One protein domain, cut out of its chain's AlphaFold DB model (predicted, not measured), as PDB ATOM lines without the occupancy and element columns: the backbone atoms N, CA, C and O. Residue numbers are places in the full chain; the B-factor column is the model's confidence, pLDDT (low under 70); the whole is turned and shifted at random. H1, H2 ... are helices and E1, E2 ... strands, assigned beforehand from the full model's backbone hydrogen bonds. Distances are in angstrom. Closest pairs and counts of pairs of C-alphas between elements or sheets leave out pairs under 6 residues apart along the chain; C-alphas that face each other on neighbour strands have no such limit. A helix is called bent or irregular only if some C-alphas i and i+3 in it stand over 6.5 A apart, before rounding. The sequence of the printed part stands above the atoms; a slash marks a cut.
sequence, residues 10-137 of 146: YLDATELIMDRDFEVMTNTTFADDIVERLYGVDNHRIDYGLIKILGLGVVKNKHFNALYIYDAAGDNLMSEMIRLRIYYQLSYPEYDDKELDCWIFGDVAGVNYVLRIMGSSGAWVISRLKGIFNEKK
ATOM      1  N   TYR A  10     127.462 136.262 108.714       85.25
ATOM      2  CA  TYR A  10     128.494 135.323 109.133       85.25
ATOM      3  C   TYR A  10     128.731 135.384 110.640       85.25
ATOM      4  O   TYR A  10     128.545 136.426 111.271       85.25
ATOM      5  N   LEU A  11     129.127 134.246 111.198       86.88
ATOM      6  CA  LEU A  11     129.708 134.118 112.526       86.88
ATOM      7  C   LEU A  11     131.219 133.965 112.384       86.88
ATOM      8  O   LEU A  11     131.682 133.338 111.427       86.88
ATOM      9  N   ASP A  12     131.959 134.519 113.338       85.62
ATOM     10  CA  ASP A  12     133.390 134.269 113.465       85.62
ATOM     11  C   ASP A  12     133.597 132.823 113.929       85.62
ATOM     12  O   ASP A  12     133.131 132.425 114.998       85.62
ATOM     13  N   ALA A  13     134.224 132.015 113.080       86.69
ATOM     14  CA  ALA A  13     134.478 130.614 113.375       86.69
ATOM     15  C   ALA A  13     135.641 130.441 114.362       86.69
ATOM     16  O   ALA A  13     135.687 129.430 115.057       86.69
ATOM     17  N   THR A  14     136.538 131.428 114.471       85.88
ATOM     18  CA  THR A  14     137.732 131.357 115.330       85.88
ATOM     19  C   THR A  14     137.392 131.388 116.821       85.88
ATOM     20  O   THR A  14     138.180 130.947 117.657       85.88
ATOM     21  N   GLU A  15     136.190 131.858 117.164       85.75
ATOM     22  CA  GLU A  15     135.662 131.863 118.530       85.75
ATOM     23  C   GLU A  15     134.908 130.570 118.896       85.75
ATOM     24  O   GLU A  15     134.442 130.425 120.028       85.75
ATOM     25  N   LEU A  16     134.766 129.627 117.957       85.06
ATOM     26  CA  LEU A  16     133.981 128.405 118.121       85.06
ATOM     27  C   LEU A  16     134.881 127.170 118.204       85.06
ATOM     28  O   LEU A  16     135.876 127.052 117.500       85.06
ATOM     29  N   ILE A  17     134.497 126.205 119.038       82.88
ATOM     30  CA  ILE A  17     135.241 124.956 119.220       82.88
ATOM     31  C   ILE A  17     134.484 123.808 118.538       82.88
ATOM     32  O   ILE A  17     133.335 123.510 118.894       82.88
ATOM     33  N   MET A  18     135.135 123.126 117.591       82.38
ATOM     34  CA  MET A  18     134.594 121.921 116.950       82.38
ATOM     35  C   MET A  18     134.253 120.851 118.003       82.38
ATOM     36  O   MET A  18     134.899 120.748 119.043       82.38
ATOM     37  N   ASP A  19     133.183 120.088 117.779       83.19
ATOM     38  CA  ASP A  19     132.589 119.102 118.698       83.19
ATOM     39  C   ASP A  19     131.965 119.662 119.984       83.19
ATOM     40  O   ASP A  19     131.098 119.006 120.572       83.19
ATOM     41  N   ARG A  20     132.306 120.884 120.397       86.94
ATOM     42  CA  ARG A  20     131.655 121.567 121.519       86.94
ATOM     43  C   ARG A  20     130.506 122.450 121.050       86.94
ATOM     44  O   ARG A  20     129.389 122.308 121.543       86.94
ATOM     45  N   ASP A  21     130.778 123.335 120.100       88.62
ATOM     46  CA  ASP A  21     129.851 124.381 119.662       88.62
ATOM     47  C   ASP A  21     129.150 124.020 118.352       88.62
ATOM     48  O   ASP A  21     127.990 124.392 118.137       88.62
ATOM     49  N   PHE A  22     129.814 123.238 117.502       89.88
ATOM     50  CA  PHE A  22     129.257 122.764 116.242       89.88
ATOM     51  C   PHE A  22     129.700 121.339 115.890       89.88
ATOM     52  O   PHE A  22     130.626 120.782 116.477       89.88
ATOM     53  N   GLU A  23     128.999 120.737 114.933       91.50
ATOM     54  CA  GLU A  23     129.357 119.475 114.280       91.50
ATOM     55  C   GLU A  23     129.361 119.652 112.758       91.50
ATOM     56  O   GLU A  23     128.510 120.356 112.208       91.50
ATOM     57  N   VAL A  24     130.316 119.028 112.066       91.69
ATOM     58  CA  VAL A  24     130.369 119.040 110.599       91.69
ATOM     59  C   VAL A  24     129.353 118.035 110.055       91.69
ATOM     60  O   VAL A  24     129.361 116.860 110.410       91.69
ATOM     61  N   MET A  25     128.460 118.504 109.187       91.94
ATOM     62  CA  MET A  25     127.340 117.725 108.642       91.94
ATOM     63  C   MET A  25     127.648 117.106 107.276       91.94
ATOM     64  O   MET A  25     126.942 116.205 106.822       91.94
ATOM     65  N   THR A  26     128.655 117.626 106.583       91.12
ATOM     66  CA  THR A  26     129.098 117.161 105.268       91.12
ATOM     67  C   THR A  26     130.370 116.334 105.384       91.12
ATOM     68  O   THR A  26     131.162 116.514 106.299       91.12
ATOM     69  N   ASN A  27     130.603 115.438 104.422       89.62
ATOM     70  CA  ASN A  27     131.883 114.733 104.311       89.62
ATOM     71  C   ASN A  27     132.936 115.645 103.658       89.62
ATOM     72  O   ASN A  27     133.373 115.408 102.531       89.62
ATOM     73  N   THR A  28     133.246 116.745 104.333       88.19
ATOM     74  CA  THR A  28     134.188 117.784 103.921       88.19
ATOM     75  C   THR A  28     135.129 118.068 105.074       88.19
ATOM     76  O   THR A  28     134.722 118.034 106.233       88.19
ATOM     77  N   THR A  29     136.387 118.368 104.767       86.06
ATOM     78  CA  THR A  29     137.345 118.772 105.795       86.06
ATOM     79  C   THR A  29     136.899 120.099 106.410       86.06
ATOM     80  O   THR A  29     136.470 121.004 105.695       86.06
ATOM     81  N   PHE A  30     136.966 120.198 107.733       86.12
ATOM     82  CA  PHE A  30     136.896 121.457 108.466       86.12
ATOM     83  C   PHE A  30     138.265 121.650 109.108       86.12
ATOM     84  O   PHE A  30     138.721 120.773 109.839       86.12
ATOM     85  N   ALA A  31     138.949 122.731 108.756       82.25
ATOM     86  CA  ALA A  31     140.274 123.042 109.268       82.25
ATOM     87  C   ALA A  31     140.164 124.335 110.078       82.25
ATOM     88  O   ALA A  31     139.884 125.388 109.507       82.25
ATOM     89  N   ASP A  32     140.326 124.224 111.399       74.81
ATOM     90  CA  ASP A  32     140.108 125.317 112.362       74.81
ATOM     91  C   ASP A  32     140.997 126.546 112.087       74.81
ATOM     92  O   ASP A  32     140.654 127.662 112.460       74.81
ATOM     93  N   ASP A  33     142.134 126.352 111.418       75.19
ATOM     94  CA  ASP A  33     143.095 127.388 111.031       75.19
ATOM     95  C   ASP A  33     142.826 128.013 109.651       75.19
ATOM     96  O   ASP A  33     143.488 128.978 109.274       75.19
ATOM     97  N   ILE A  34     141.870 127.467 108.895       79.75
ATOM     98  CA  ILE A  34     141.525 127.906 107.534       79.75
ATOM     99  C   ILE A  34     140.103 128.471 107.487       79.75
ATOM    100  O   ILE A  34     139.835 129.430 106.765       79.75
ATOM    101  N   VAL A  35     139.173 127.885 108.242       85.81
ATOM    102  CA  VAL A  35     137.779 128.328 108.262       85.81
ATOM    103  C   VAL A  35     137.626 129.459 109.271       85.81
ATOM    104  O   VAL A  35     137.485 129.218 110.461       85.81
ATOM    105  N   GLU A  36     137.604 130.699 108.783       86.81
ATOM    106  CA  GLU A  36     137.404 131.887 109.626       86.81
ATOM    107  C   GLU A  36     135.922 132.261 109.797       86.81
ATOM    108  O   GLU A  36     135.564 133.000 110.715       86.81
ATOM    109  N   ARG A  37     135.034 131.797 108.905       90.12
ATOM    110  CA  ARG A  37     133.643 132.275 108.836       90.12
ATOM    111  C   ARG A  37     132.631 131.165 108.599       90.12
ATOM    112  O   ARG A  37     132.799 130.314 107.728       90.12
ATOM    113  N   LEU A  38     131.526 131.242 109.339       90.38
ATOM    114  CA  LEU A  38     130.345 130.400 109.159       90.38
ATOM    115  C   LEU A  38     129.164 131.244 108.686       90.38
ATOM    116  O   LEU A  38     128.698 132.123 109.405       90.38
ATOM    117  N   TYR A  39     128.638 130.956 107.504       90.00
ATOM    118  CA  TYR A  39     127.591 131.738 106.859       90.00
ATOM    119  C   TYR A  39     126.206 131.184 107.162       90.00
ATOM    120  O   TYR A  39     125.883 130.041 106.830       90.00
ATOM    121  N   GLY A  40     125.377 132.012 107.789       85.75
ATOM    122  CA  GLY A  40     123.977 131.717 108.042       85.75
ATOM    123  C   GLY A  40     123.125 132.022 106.813       85.75
ATOM    124  O   GLY A  40     123.246 133.084 106.198       85.75
ATOM    125  N   VAL A  41     122.233 131.092 106.470       69.50
ATOM    126  CA  VAL A  41     121.232 131.277 105.413       69.50
ATOM    127  C   VAL A  41     119.851 131.219 106.060       69.50
ATOM    128  O   VAL A  41     119.286 130.147 106.269       69.50
ATOM    129  N   ASP A  42     119.321 132.386 106.429       63.69
ATOM    130  CA  ASP A  42     118.051 132.506 107.154       63.69
ATOM    131  C   ASP A  42     116.889 131.848 106.408       63.69
ATOM    132  O   ASP A  42     116.655 132.165 105.249       63.69
ATOM    133  N   ASN A  43     116.089 131.019 107.091       58.19
ATOM    134  CA  ASN A  43     114.806 130.474 106.610       58.19
ATOM    135  C   ASN A  43     114.839 129.590 105.352       58.19
ATOM    136  O   ASN A  43     113.809 129.442 104.686       58.19
ATOM    137  N   HIS A  44     115.961 128.941 105.043       63.47
ATOM    138  CA  HIS A  44     116.015 128.088 103.861       63.47
ATOM    139  C   HIS A  44     116.582 126.691 104.111       63.47
ATOM    140  O   HIS A  44     117.450 126.465 104.951       63.47
ATOM    141  N   ARG A  45     116.064 125.723 103.344       80.00
ATOM    142  CA  ARG A  45     116.621 124.371 103.283       80.00
ATOM    143  C   ARG A  45     117.947 124.414 102.532       80.00
ATOM    144  O   ARG A  45     117.998 124.937 101.423       80.00
ATOM    145  N   ILE A  46     118.977 123.821 103.125       88.06
ATOM    146  CA  ILE A  46     120.286 123.689 102.492       88.06
ATOM    147  C   ILE A  46     120.206 122.675 101.348       88.06
ATOM    148  O   ILE A  46     119.855 121.512 101.560       88.06
ATOM    149  N   ASP A  47     120.575 123.105 100.142       91.19
ATOM    150  CA  ASP A  47     120.800 122.204  99.010       91.19
ATOM    151  C   ASP A  47     122.194 121.564  99.103       91.19
ATOM    152  O   ASP A  47     123.198 122.128  98.669       91.19
ATOM    153  N   TYR A  48     122.257 120.357  99.670       91.62
ATOM    154  CA  TYR A  48     123.504 119.597  99.808       91.62
ATOM    155  C   TYR A  48     124.150 119.213  98.467       91.62
ATOM    156  O   TYR A  48     125.363 118.991  98.413       91.62
ATOM    157  N   GLY A  49     123.374 119.138  97.382       93.06
ATOM    158  CA  GLY A  49     123.904 118.909  96.040       93.06
ATOM    159  C   GLY A  49     124.732 120.102  95.575       93.06
ATOM    160  O   GLY A  49     125.873 119.930  95.143       93.06
ATOM    161  N   LEU A  50     124.195 121.313  95.742       93.75
ATOM    162  CA  LEU A  50     124.914 122.554  95.453       93.75
ATOM    163  C   LEU A  50     126.111 122.762  96.381       93.75
ATOM    164  O   LEU A  50     127.176 123.127  95.892       93.75
ATOM    165  N   ILE A  51     125.976 122.472  97.680       94.25
ATOM    166  CA  ILE A  51     127.093 122.539  98.640       94.25
ATOM    167  C   ILE A  51     128.285 121.726  98.127       94.25
ATOM    168  O   ILE A  51     129.388 122.253  97.990       94.25
ATOM    169  N   LYS A  52     128.044 120.469  97.732       93.06
ATOM    170  CA  LYS A  52     129.085 119.595  97.182       93.06
ATOM    171  C   LYS A  52     129.674 120.130  95.875       93.06
ATOM    172  O   LYS A  52     130.887 120.096  95.703       93.06
ATOM    173  N   ILE A  53     128.832 120.590  94.947       93.56
ATOM    174  CA  ILE A  53     129.271 121.110  93.639       93.56
ATOM    175  C   ILE A  53     130.200 122.316  93.801       93.56
ATOM    176  O   ILE A  53     131.148 122.459  93.032       93.56
ATOM    177  N   LEU A  54     129.919 123.170  94.783       94.00
ATOM    178  CA  LEU A  54     130.630 124.426  94.995       94.00
ATOM    179  C   LEU A  54     131.849 124.284  95.912       94.00
ATOM    180  O   LEU A  54     132.549 125.268  96.116       94.00
ATOM    181  N   GLY A  55     132.124 123.085  96.439       92.94
ATOM    182  CA  GLY A  55     133.221 122.870  97.389       92.94
ATOM    183  C   GLY A  55     132.963 123.516  98.752       92.94
ATOM    184  O   GLY A  55     133.900 123.879  99.450       92.94
ATOM    185  N   LEU A  56     131.695 123.680  99.119       94.25
ATOM    186  CA  LEU A  56     131.282 124.202 100.413       94.25
ATOM    187  C   LEU A  56     131.080 123.043 101.396       94.25
ATOM    188  O   LEU A  56     130.852 121.897 100.998       94.25
ATOM    189  N   GLY A  57     131.114 123.352 102.685       94.31
ATOM    190  CA  GLY A  57     130.718 122.441 103.749       94.31
ATOM    191  C   GLY A  57     129.577 123.017 104.579       94.31
ATOM    192  O   GLY A  57     129.233 124.193 104.466       94.31
ATOM    193  N   VAL A  58     128.965 122.172 105.405       94.00
ATOM    194  CA  VAL A  58     127.896 122.571 106.327       94.00
ATOM    195  C   VAL A  58     128.272 122.152 107.733       94.00
ATOM    196  O   VAL A  58     128.645 121.003 107.959       94.00
ATOM    197  N   VAL A  59     128.097 123.061 108.683       92.56
ATOM    198  CA  VAL A  59     128.149 122.763 110.112       92.56
ATOM    199  C   VAL A  59     126.795 123.007 110.752       92.56
ATOM    200  O   VAL A  59     125.988 123.813 110.283       92.56
ATOM    201  N   LYS A  60     126.540 122.308 111.847       91.38
ATOM    202  CA  LYS A  60     125.364 122.498 112.679       91.38
ATOM    203  C   LYS A  60     125.789 122.989 114.047       91.38
ATOM    204  O   LYS A  60     126.530 122.311 114.750       91.38
ATOM    205  N   ASN A  61     125.292 124.154 114.433       89.00
ATOM    206  CA  ASN A  61     125.483 124.683 115.771       89.00
ATOM    207  C   ASN A  61     124.645 123.873 116.774       89.00
ATOM    208  O   ASN A  61     123.440 123.681 116.579       89.00
ATOM    209  N   LYS A  62     125.283 123.415 117.855       88.81
ATOM    210  CA  LYS A  62     124.664 122.542 118.863       88.81
ATOM    211  C   LYS A  62     123.739 123.291 119.826       88.81
ATOM    212  O   LYS A  62     122.803 122.691 120.345       88.81
ATOM    213  N   HIS A  63     123.955 124.591 120.025       86.56
ATOM    214  CA  HIS A  63     123.216 125.410 120.997       86.56
ATOM    215  C   HIS A  63     121.856 125.869 120.472       86.56
ATOM    216  O   HIS A  63     120.867 125.849 121.200       86.56
ATOM    217  N   PHE A  64     121.792 126.256 119.196       82.94
ATOM    218  CA  PHE A  64     120.582 126.824 118.584       82.94
ATOM    219  C   PHE A  64     119.984 125.948 117.477       82.94
ATOM    220  O   PHE A  64     119.000 126.337 116.853       82.94
ATOM    221  N   ASN A  65     120.566 124.766 117.225       82.06
ATOM    222  CA  ASN A  65     120.130 123.826 116.185       82.06
ATOM    223  C   ASN A  65     120.051 124.472 114.781       82.06
ATOM    224  O   ASN A  65     119.203 124.113 113.964       82.06
ATOM    225  N   ALA A  66     120.938 125.434 114.518       85.81
ATOM    226  CA  ALA A  66     121.022 126.178 113.266       85.81
ATOM    227  C   ALA A  66     122.136 125.620 112.371       85.81
ATOM    228  O   ALA A  66     123.162 125.153 112.869       85.81
ATOM    229  N   LEU A  67     121.928 125.669 111.055       89.31
ATOM    230  CA  LEU A  67     122.900 125.220 110.062       89.31
ATOM    231  C   LEU A  67     123.632 126.418 109.460       89.31
ATOM    232  O   LEU A  67     123.009 127.431 109.147       89.31
ATOM    233  N   TYR A  68     124.933 126.256 109.254       91.12
ATOM    234  CA  TYR A  68     125.804 127.256 108.655       91.12
ATOM    235  C   TYR A  68     126.648 126.631 107.556       91.12
ATOM    236  O   TYR A  68     126.972 125.445 107.606       91.12
ATOM    237  N   ILE A  69     127.010 127.437 106.567       93.56
ATOM    238  CA  ILE A  69     127.841 127.047 105.431       93.56
ATOM    239  C   ILE A  69     129.250 127.593 105.644       93.56
ATOM    240  O   ILE A  69     129.407 128.699 106.145       93.56
ATOM    241  N   TYR A  70     130.272 126.854 105.239       93.44
ATOM    242  CA  TYR A  70     131.657 127.322 105.251       93.44
ATOM    243  C   TYR A  70     132.364 126.956 103.942       93.44
ATOM    244  O   TYR A  70     131.901 126.065 103.221       93.44
ATOM    245  N   ASP A  71     133.468 127.634 103.612       93.31
ATOM    246  CA  ASP A  71     134.292 127.250 102.459       93.31
ATOM    247  C   ASP A  71     135.184 126.062 102.820       93.31
ATOM    248  O   ASP A  71     136.151 126.191 103.565       93.31
ATOM    249  N   ALA A  72     134.849 124.886 102.291       91.56
ATOM    250  CA  ALA A  72     135.634 123.676 102.505       91.56
ATOM    251  C   ALA A  72     136.765 123.522 101.481       91.56
ATOM    252  O   ALA A  72     137.619 122.651 101.645       91.56
ATOM    253  N   ALA A  73     136.779 124.336 100.421       87.50
ATOM    254  CA  ALA A  73     137.861 124.329  99.446       87.50
ATOM    255  C   ALA A  73     139.152 124.938 100.018       87.50
ATOM    256  O   ALA A  73     140.228 124.607  99.529       87.50
ATOM    257  N   GLY A  74     139.044 125.780 101.057       80.62
ATOM    258  CA  GLY A  74     140.189 126.378 101.748       80.62
ATOM    259  C   GLY A  74     140.997 127.335 100.870       80.62
ATOM    260  O   GLY A  74     142.223 127.380 100.964       80.62
ATOM    261  N   ASP A  75     140.320 128.054  99.971       80.88
ATOM    262  CA  ASP A  75     140.955 129.039  99.098       80.88
ATOM    263  C   ASP A  75     141.072 130.413  99.792       80.88
ATOM    264  O   ASP A  75     140.907 130.566 100.996       80.88
ATOM    265  N   ASN A  76     141.358 131.456  99.011       89.12
ATOM    266  CA  ASN A  76     141.298 132.835  99.479       89.12
ATOM    267  C   ASN A  76     139.850 133.340  99.639       89.12
ATOM    268  O   ASN A  76     138.919 132.867  98.983       89.12
ATOM    269  N   LEU A  77     139.714 134.426 100.403       88.38
ATOM    270  CA  LEU A  77     138.446 135.080 100.728       88.38
ATOM    271  C   LEU A  77     137.568 135.453  99.519       88.38
ATOM    272  O   LEU A  77     136.341 135.459  99.606       88.38
ATOM    273  N   MET A  78     138.180 135.791  98.380       90.75
ATOM    274  CA  MET A  78     137.430 136.122  97.167       90.75
ATOM    275  C   MET A  78     136.751 134.875  96.591       90.75
ATOM    276  O   MET A  78     135.578 134.938  96.223       90.75
ATOM    277  N   SER A  79     137.456 133.741  96.532       93.00
ATOM    278  CA  SER A  79     136.886 132.468  96.078       93.00
ATOM    279  C   SER A  79     135.725 132.028  96.974       93.00
ATOM    280  O   SER A  79     134.666 131.668  96.459       93.00
ATOM    281  N   GLU A  80     135.902 132.126  98.293       91.94
ATOM    282  CA  GLU A  80     134.872 131.863  99.303       91.94
ATOM    283  C   GLU A  80     133.618 132.713  99.059       91.94
ATOM    284  O   GLU A  80     132.516 132.186  98.878       91.94
ATOM    285  N   MET A  81     133.781 134.037  98.955       91.25
ATOM    286  CA  MET A  81     132.665 134.954  98.727       91.25
ATOM    287  C   MET A  81     131.939 134.649  97.410       91.25
ATOM    288  O   MET A  81     130.707 134.651  97.365       91.25
ATOM    289  N   ILE A  82     132.674 134.360  96.334       94.00
ATOM    290  CA  ILE A  82     132.076 134.010  95.041       94.00
ATOM    291  C   ILE A  82     131.304 132.687  95.129       94.00
ATOM    292  O   ILE A  82     130.178 132.629  94.636       94.00
ATOM    293  N   ARG A  83     131.835 131.646  95.785       94.31
ATOM    294  CA  ARG A  83     131.114 130.373  95.998       94.31
ATOM    295  C   ARG A  83     129.795 130.582  96.720       94.31
ATOM    296  O   ARG A  83     128.778 130.043  96.291       94.31
ATOM    297  N   LEU A  84     129.800 131.384  97.778       92.50
ATOM    298  CA  LEU A  84     128.613 131.650  98.585       92.50
ATOM    299  C   LEU A  84     127.566 132.468  97.827       92.50
ATOM    300  O   LEU A  84     126.383 132.130  97.852       92.50
ATOM    301  N   ARG A  85     127.983 133.499  97.081       92.81
ATOM    302  CA  ARG A  85     127.068 134.268  96.220       92.81
ATOM    303  C   ARG A  85     126.465 133.397  95.121       92.81
ATOM    304  O   ARG A  85     125.262 133.466  94.878       92.81
ATOM    305  N   ILE A  86     127.271 132.530  94.503       94.94
ATOM    306  CA  ILE A  86     126.795 131.544  93.524       94.94
ATOM    307  C   ILE A  86     125.804 130.577  94.173       94.94
ATOM    308  O   ILE A  86     124.728 130.358  93.617       94.94
ATOM    309  N   TYR A  87     126.128 130.027  95.346       93.94
ATOM    310  CA  TYR A  87     125.233 129.149  96.099       93.94
ATOM    311  C   TYR A  87     123.880 129.814  96.329       93.94
ATOM    312  O   TYR A  87     122.839 129.227  96.023       93.94
ATOM    313  N   TYR A  88     123.894 131.053  96.817       90.62
ATOM    314  CA  TYR A  88     122.685 131.797  97.128       90.62
ATOM    315  C   TYR A  88     121.868 132.097  95.866       90.62
ATOM    316  O   TYR A  88     120.664 131.853  95.836       90.62
ATOM    317  N   GLN A  89     122.514 132.537  94.783       91.19
ATOM    318  CA  GLN A  89     121.836 132.820  93.518       91.19
ATOM    319  C   GLN A  89     121.233 131.565  92.868       91.19
ATOM    320  O   GLN A  89     120.157 131.651  92.271       91.19
ATOM    321  N   LEU A  90     121.904 130.412  92.962       93.00
ATOM    322  CA  LEU A  90     121.399 129.136  92.447       93.00
ATOM    323  C   LEU A  90     120.261 128.573  93.307       93.00
ATOM    324  O   LEU A  90     119.310 128.018  92.760       93.00
ATOM    325  N   SER A  91     120.355 128.725  94.630       89.56
ATOM    326  CA  SER A  91     119.345 128.242  95.580       89.56
ATOM    327  C   SER A  91     118.081 129.105  95.573       89.56
ATOM    328  O   SER A  91     116.989 128.584  95.797       89.56
ATOM    329  N   TYR A  92     118.215 130.401  95.269       86.56
ATOM    330  CA  TYR A  92     117.113 131.369  95.201       86.56
ATOM    331  C   TYR A  92     117.156 132.139  93.877       86.56
ATOM    332  O   TYR A  92     117.595 133.294  93.838       86.56
ATOM    333  N   PRO A  93     116.702 131.530  92.767       88.50
ATOM    334  CA  PRO A  93     116.706 132.174  91.458       88.50
ATOM    335  C   PRO A  93     115.964 133.514  91.420       88.50
ATOM    336  O   PRO A  93     116.279 134.349  90.581       88.50
ATOM    337  N   GLU A  94     115.007 133.757  92.318       84.38
ATOM    338  CA  GLU A  94     114.277 135.019  92.444       84.38
ATOM    339  C   GLU A  94     115.103 136.170  93.037       84.38
ATOM    340  O   GLU A  94     114.790 137.333  92.782       84.38
ATOM    341  N   TYR A  95     116.147 135.869  93.815       83.62
ATOM    342  CA  TYR A  95     117.102 136.876  94.271       83.62
ATOM    343  C   TYR A  95     117.898 137.375  93.068       83.62
ATOM    344  O   TYR A  95     118.301 136.560  92.251       83.62
ATOM    345  N   ASP A  96     118.105 138.681  92.910       84.06
ATOM    346  CA  ASP A  96     118.781 139.255  91.738       84.06
ATOM    347  C   ASP A  96     120.121 139.879  92.124       84.06
ATOM    348  O   ASP A  96     120.214 141.081  92.384       84.06
ATOM    349  N   ASP A  97     121.160 139.046  92.180       89.25
ATOM    350  CA  ASP A  97     122.521 139.502  92.435       89.25
ATOM    351  C   ASP A  97     123.134 140.136  91.175       89.25
ATOM    352  O   ASP A  97     123.910 139.519  90.441       89.25
ATOM    353  N   LYS A  98     122.759 141.389  90.907       89.38
ATOM    354  CA  LYS A  98     123.225 142.144  89.731       89.38
ATOM    355  C   LYS A  98     124.732 142.351  89.713       89.38
ATOM    356  O   LYS A  98     125.337 142.386  88.650       89.38
ATOM    357  N   GLU A  99     125.334 142.506  90.884       91.62
ATOM    358  CA  GLU A  99     126.780 142.642  91.003       91.62
ATOM    359  C   GLU A  99     127.483 141.342  90.618       91.62
ATOM    360  O   GLU A  99     128.464 141.390  89.882       91.62
ATOM    361  N   LEU A 100     126.969 140.186  91.055       93.62
ATOM    362  CA  LEU A 100     127.491 138.887  90.637       93.62
ATOM    363  C   LEU A 100     127.300 138.667  89.129       93.62
ATOM    364  O   LEU A 100     128.228 138.200  88.475       93.62
ATOM    365  N   ASP A 101     126.143 139.032  88.563       94.56
ATOM    366  CA  ASP A 101     125.903 138.981  87.110       94.56
ATOM    367  C   ASP A 101     126.931 139.829  86.351       94.56
ATOM    368  O   ASP A 101     127.643 139.320  85.486       94.56
ATOM    369  N   CYS A 102     127.070 141.106  86.715       93.25
ATOM    370  CA  CYS A 102     128.043 142.005  86.102       93.25
ATOM    371  C   CYS A 102     129.482 141.513  86.278       93.25
ATOM    372  O   CYS A 102     130.275 141.617  85.347       93.25
ATOM    373  N   TRP A 103     129.827 140.966  87.440       94.69
ATOM    374  CA  TRP A 103     131.179 140.492  87.713       94.69
ATOM    375  C   TRP A 103     131.520 139.220  86.923       94.69
ATOM    376  O   TRP A 103     132.609 139.127  86.362       94.69
ATOM    377  N   ILE A 104     130.594 138.256  86.828       95.38
ATOM    378  CA  ILE A 104     130.814 137.003  86.085       95.38
ATOM    379  C   ILE A 104     130.726 137.237  84.575       95.38
ATOM    380  O   ILE A 104     131.577 136.747  83.837       95.38
ATOM    381  N   PHE A 105     129.687 137.933  84.106       95.94
ATOM    382  CA  PHE A 105     129.323 138.012  82.686       95.94
ATOM    383  C   PHE A 105     129.657 139.347  82.018       95.94
ATOM    384  O   PHE A 105     129.457 139.476  80.810       95.94
ATOM    385  N   GLY A 106     130.156 140.334  82.764       91.50
ATOM    386  CA  GLY A 106     130.613 141.605  82.200       91.50
ATOM    387  C   GLY A 106     131.919 141.485  81.413       91.50
ATOM    388  O   GLY A 106     132.142 142.278  80.503       91.50
ATOM    389  N   ASP A 107     132.753 140.486  81.724       93.81
ATOM    390  CA  ASP A 107     134.003 140.202  81.016       93.81
ATOM    391  C   ASP A 107     134.381 138.706  81.072       93.81
ATOM    392  O   ASP A 107     133.981 137.961  81.970       93.81
ATOM    393  N   VAL A 108     135.203 138.264  80.117       95.19
ATOM    394  CA  VAL A 108     135.747 136.903  79.996       95.19
ATOM    395  C   VAL A 108     136.549 136.495  81.237       95.19
ATOM    396  O   VAL A 108     136.555 135.316  81.601       95.19
ATOM    397  N   ALA A 109     137.198 137.442  81.921       96.06
ATOM    398  CA  ALA A 109     137.941 137.161  83.145       96.06
ATOM    399  C   ALA A 109     137.053 136.581  84.261       96.06
ATOM    400  O   ALA A 109     137.479 135.648  84.945       96.06
ATOM    401  N   GLY A 110     135.817 137.071  84.411       95.88
ATOM    402  CA  GLY A 110     134.863 136.587  85.416       95.88
ATOM    403  C   GLY A 110     134.452 135.137  85.168       95.88
ATOM    404  O   GLY A 110     134.575 134.283  86.050       95.88
ATOM    405  N   VAL A 111     134.062 134.824  83.928       96.88
ATOM    406  CA  VAL A 111     133.770 133.454  83.467       96.88
ATOM    407  C   VAL A 111     134.955 132.525  83.737       96.88
ATOM    408  O   VAL A 111     134.789 131.472  84.355       96.88
ATOM    409  N   ASN A 112     136.161 132.919  83.322       97.25
ATOM    410  CA  ASN A 112     137.368 132.113  83.509       97.25
ATOM    411  C   ASN A 112     137.702 131.898  84.988       97.25
ATOM    412  O   ASN A 112     138.153 130.814  85.362       97.25
ATOM    413  N   TYR A 113     137.458 132.894  85.841       96.44
ATOM    414  CA  TYR A 113     137.647 132.750  87.279       96.44
ATOM    415  C   TYR A 113     136.702 131.696  87.858       96.44
ATOM    416  O   TYR A 113     137.164 130.811  88.577       96.44
ATOM    417  N   VAL A 114     135.410 131.735  87.506       95.88
ATOM    418  CA  VAL A 114     134.431 130.732  87.957       95.88
ATOM    419  C   VAL A 114     134.809 129.336  87.460       95.88
ATOM    420  O   VAL A 114     134.798 128.392  88.246       95.88
ATOM    421  N   LEU A 115     135.210 129.194  86.192       96.25
ATOM    422  CA  LEU A 115     135.703 127.917  85.656       96.25
ATOM    423  C   LEU A 115     136.890 127.379  86.463       96.25
ATOM    424  O   LEU A 115     136.942 126.188  86.758       96.25
ATOM    425  N   ARG A 116     137.819 128.256  86.852       94.81
ATOM    426  CA  ARG A 116     139.002 127.884  87.627       94.81
ATOM    427  C   ARG A 116     138.646 127.402  89.034       94.81
ATOM    428  O   ARG A 116     139.113 126.340  89.425       94.81
ATOM    429  N   ILE A 117     137.839 128.155  89.783       94.69
ATOM    430  CA  ILE A 117     137.541 127.827  91.193       94.69
ATOM    431  C   ILE A 117     136.550 126.660  91.350       94.69
ATOM    432  O   ILE A 117     136.487 126.056  92.417       94.69
ATOM    433  N   MET A 118     135.769 126.352  90.306       92.94
ATOM    434  CA  MET A 118     134.768 125.272  90.309       92.94
ATOM    435  C   MET A 118     135.249 123.996  89.602       92.94
ATOM    436  O   MET A 118     134.541 122.986  89.599       92.94
ATOM    437  N   GLY A 119     136.415 124.037  88.951       91.19
ATOM    438  CA  GLY A 119     136.979 122.911  88.210       91.19
ATOM    439  C   GLY A 119     136.002 122.326  87.184       91.19
ATOM    440  O   GLY A 119     135.415 123.039  86.367       91.19
ATOM    441  N   SER A 120     135.798 121.009  87.238       92.56
ATOM    442  CA  SER A 120     134.928 120.275  86.305       92.56
ATOM    443  C   SER A 120     133.457 120.708  86.351       92.56
ATOM    444  O   SER A 120     132.748 120.565  85.355       92.56
ATOM    445  N   SER A 121     132.999 121.283  87.465       95.19
ATOM    446  CA  SER A 121     131.624 121.765  87.620       95.19
ATOM    447  C   SER A 121     131.407 123.170  87.056       95.19
ATOM    448  O   SER A 121     130.260 123.601  86.906       95.19
ATOM    449  N   GLY A 122     132.475 123.902  86.722       95.00
ATOM    450  CA  GLY A 122     132.390 125.320  86.368       95.00
ATOM    451  C   GLY A 122     131.481 125.606  85.177       95.00
ATOM    452  O   GLY A 122     130.654 126.513  85.238       95.00
ATOM    453  N   ALA A 123     131.562 124.801  84.115       96.06
ATOM    454  CA  ALA A 123     130.724 124.989  82.929       96.06
ATOM    455  C   ALA A 123     129.225 124.842  83.248       96.06
ATOM    456  O   ALA A 123     128.398 125.609  82.748       96.06
ATOM    457  N   TRP A 124     128.874 123.889  84.117       96.81
ATOM    458  CA  TRP A 124     127.500 123.693  84.570       96.81
ATOM    459  C   TRP A 124     127.014 124.877  85.416       96.81
ATOM    460  O   TRP A 124     125.933 125.405  85.153       96.81
ATOM    461  N   VAL A 125     127.835 125.340  86.365       96.94
ATOM    462  CA  VAL A 125     127.531 126.501  87.220       96.94
ATOM    463  C   VAL A 125     127.262 127.742  86.371       96.94
ATOM    464  O   VAL A 125     126.227 128.390  86.526       96.94
ATOM    465  N   ILE A 126     128.146 128.035  85.417       97.06
ATOM    466  CA  ILE A 126     128.022 129.199  84.531       97.06
ATOM    467  C   ILE A 126     126.761 129.105  83.674       97.06
ATOM    468  O   ILE A 126     126.029 130.086  83.556       97.06
ATOM    469  N   SER A 127     126.471 127.929  83.112       96.50
ATOM    470  CA  SER A 127     125.256 127.705  82.323       96.50
ATOM    471  C   SER A 127     123.986 127.966  83.141       96.50
ATOM    472  O   SER A 127     123.089 128.679  82.687       96.50
ATOM    473  N   ARG A 128     123.925 127.465  84.386       96.81
ATOM    474  CA  ARG A 128     122.772 127.680  85.275       96.81
ATOM    475  C   ARG A 128     122.617 129.142  85.679       96.81
ATOM    476  O   ARG A 128     121.513 129.669  85.561       96.81
ATOM    477  N   LEU A 129     123.700 129.812  86.078       95.75
ATOM    478  CA  LEU A 129     123.674 131.241  86.416       95.75
ATOM    479  C   LEU A 129     123.227 132.095  85.227       95.75
ATOM    480  O   LEU A 129     122.368 132.960  85.376       95.75
ATOM    481  N   LYS A 130     123.750 131.811  84.029       94.81
ATOM    482  CA  LYS A 130     123.365 132.519  82.804       94.81
ATOM    483  C   LYS A 130     121.874 132.362  82.508       94.81
ATOM    484  O   LYS A 130     121.234 133.340  82.138       94.81
ATOM    485  N   GLY A 131     121.322 131.160  82.690       93.75
ATOM    486  CA  GLY A 131     119.881 130.916  82.575       93.75
ATOM    487  C   GLY A 131     119.075 131.794  83.534       93.75
ATOM    488  O   GLY A 131     118.208 132.544  83.094       93.75
ATOM    489  N   ILE A 132     119.442 131.782  84.819       92.62
ATOM    490  CA  ILE A 132     118.775 132.568  85.867       92.62
ATOM    491  C   ILE A 132     118.811 134.072  85.561       92.62
ATOM    492  O   ILE A 132     117.785 134.741  85.658       92.62
ATOM    493  N   PHE A 133     119.965 134.631  85.190       92.69
ATOM    494  CA  PHE A 133     120.068 136.068  84.909       92.69
ATOM    495  C   PHE A 133     119.369 136.468  83.605       92.69
ATOM    496  O   PHE A 133     118.749 137.530  83.541       92.69
ATOM    497  N   ASN A 134     119.399 135.621  82.574       90.25
ATOM    498  CA  ASN A 134     118.699 135.896  81.320       90.25
ATOM    499  C   ASN A 134     117.177 135.915  81.488       90.25
ATOM    500  O   ASN A 134     116.523 136.761  80.891       90.25
ATOM    501  N   GLU A 135     116.608 135.050  82.331       87.31
ATOM    502  CA  GLU A 135     115.165 135.057  82.632       87.31
ATOM    503  C   GLU A 135     114.690 136.357  83.311       87.31
ATOM    504  O   GLU A 135     113.495 136.679  83.299       87.31
ATOM    505  N   LYS A 136     115.619 137.120  83.898       81.69
ATOM    506  CA  LYS A 136     115.354 138.413  84.548       81.69
ATOM    507  C   LYS A 136     115.565 139.595  83.607       81.69
ATOM    508  O   LYS A 136     114.829 140.583  83.692       81.69
ATOM    509  N   LYS A 137     116.543 139.503  82.701       72.56
ATOM    510  CA  LYS A 137     116.836 140.520  81.679       72.56
ATOM    511  C   LYS A 137     115.654 140.620  80.708       72.56
ATOM    512  O   LYS A 137     115.474 139.776  79.843       72.56
TER     513      LYS A 137
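AT A GLANCE: This is residues 10 to 137 of the 146 residues of an uncharacterized protein of Virgibacillus indicus (UniProt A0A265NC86). A strongly twisted five-stranded sheet, curled like part of a barrel, makes one end of this elongated domain, and H3 with the bent helix H4, folded into a V of two arms, makes the other. H2 lies between the two ends, packing on the sheet and on H4b, with the short H1 beside it. The printed part has 128 residues with four named helices and five named strands, in the order E1 E2 E3 H1 E4 E5 H2 H3 H4. The sheet's order is E1 E3 E5 E4 E2, antiparallel throughout, and the class is mixed, helices and strands. The whole is compact, with a radius of gyration of the C-alphas of 14.9 A and spans of 45 by 27 by 22 A.

HOW THE PARTS SIT: In the sheet, edge strand E1, residues 10 to 12, pairs with E3, residues 37 to 40, N 11 and O 38 being 2.8 A apart. E3 pairs with E5, residues 67 to 71, by N 39 and O 69 at 2.7 A. E5 and E4, residues 56 to 61, form a hairpin, with N 59 and O 68 at 2.8 A. E4 pairs with the other edge strand, E2, residues 22 to 24, by N 60 and O 23 at 2.8 A. H1, residues 48 to 54, and H2, residues 77 to 91, are on one face of the sheet, in two layers, a sheet with helices on one face. E3, H1 and E4 form a split strand-helix-strand unit, two strands of one sheet that are not neighbours, with a helix between them along the chain and E5 between them in the sheet, and its crossover is right-handed. H2 lies over E5, with a height over the sheet of 9.0 A; the closest C-alphas, of Asp 71 and Glu 80, are 5.6 A apart. H1 touches H2 at a steep tilt of 41 degrees, opposite ways; the closest C-alphas, of Leu 54 and Arg 83, are 6.1 A apart. By its hydrogen bonds H4, residues 108 to 136, was assigned as one helix, but it is bent: C-alphas 117 and 120 are 9.4 A apart. Its arms are H4a, residues 108 to 117, and H4b, residues 120 to 136; H4b is irregular, with C-alphas 120 and 123 7.2 A apart. The arms touch at a steep tilt of 48 degrees, opposite ways, closest at the C-alphas of Leu 115 and Gly 122, 4.3 A. Residues 128 to 132 of H4b touch residues 86 to 90 of H2, closest at the C-alphas of Leu 90 and Leu 129, 6.8 A. H3, residues 98 to 105, and H4a touch only at the corner, with the C-alphas of Ile 104 and Gly 110 at 4.1 A. Every O i to N i+4 pair is within hydrogen-bond range in H1, H2, H3 and H4a; in H4b 11 of 13 are.

IN THESE COORDINATES: E1 begins at C-alpha 10, (128.494, 135.323, 109.133). E4 is 16.4 A long, E5 13.8 A, H2 20.9 A, H4a 14.5 A and H4b 26.7 A. H4b ends at C-alpha 136, (115.354, 138.413, 84.548).

THE WHOLE: The two C-alphas farthest apart, of Arg 20 and Lys 137, are 46.5 A apart. The printed part has no cut. The link from E2 to E3, residues 25 to 36, is long. Mean pLDDT of the printed part is 89.4; residues 41 to 44 are under 70.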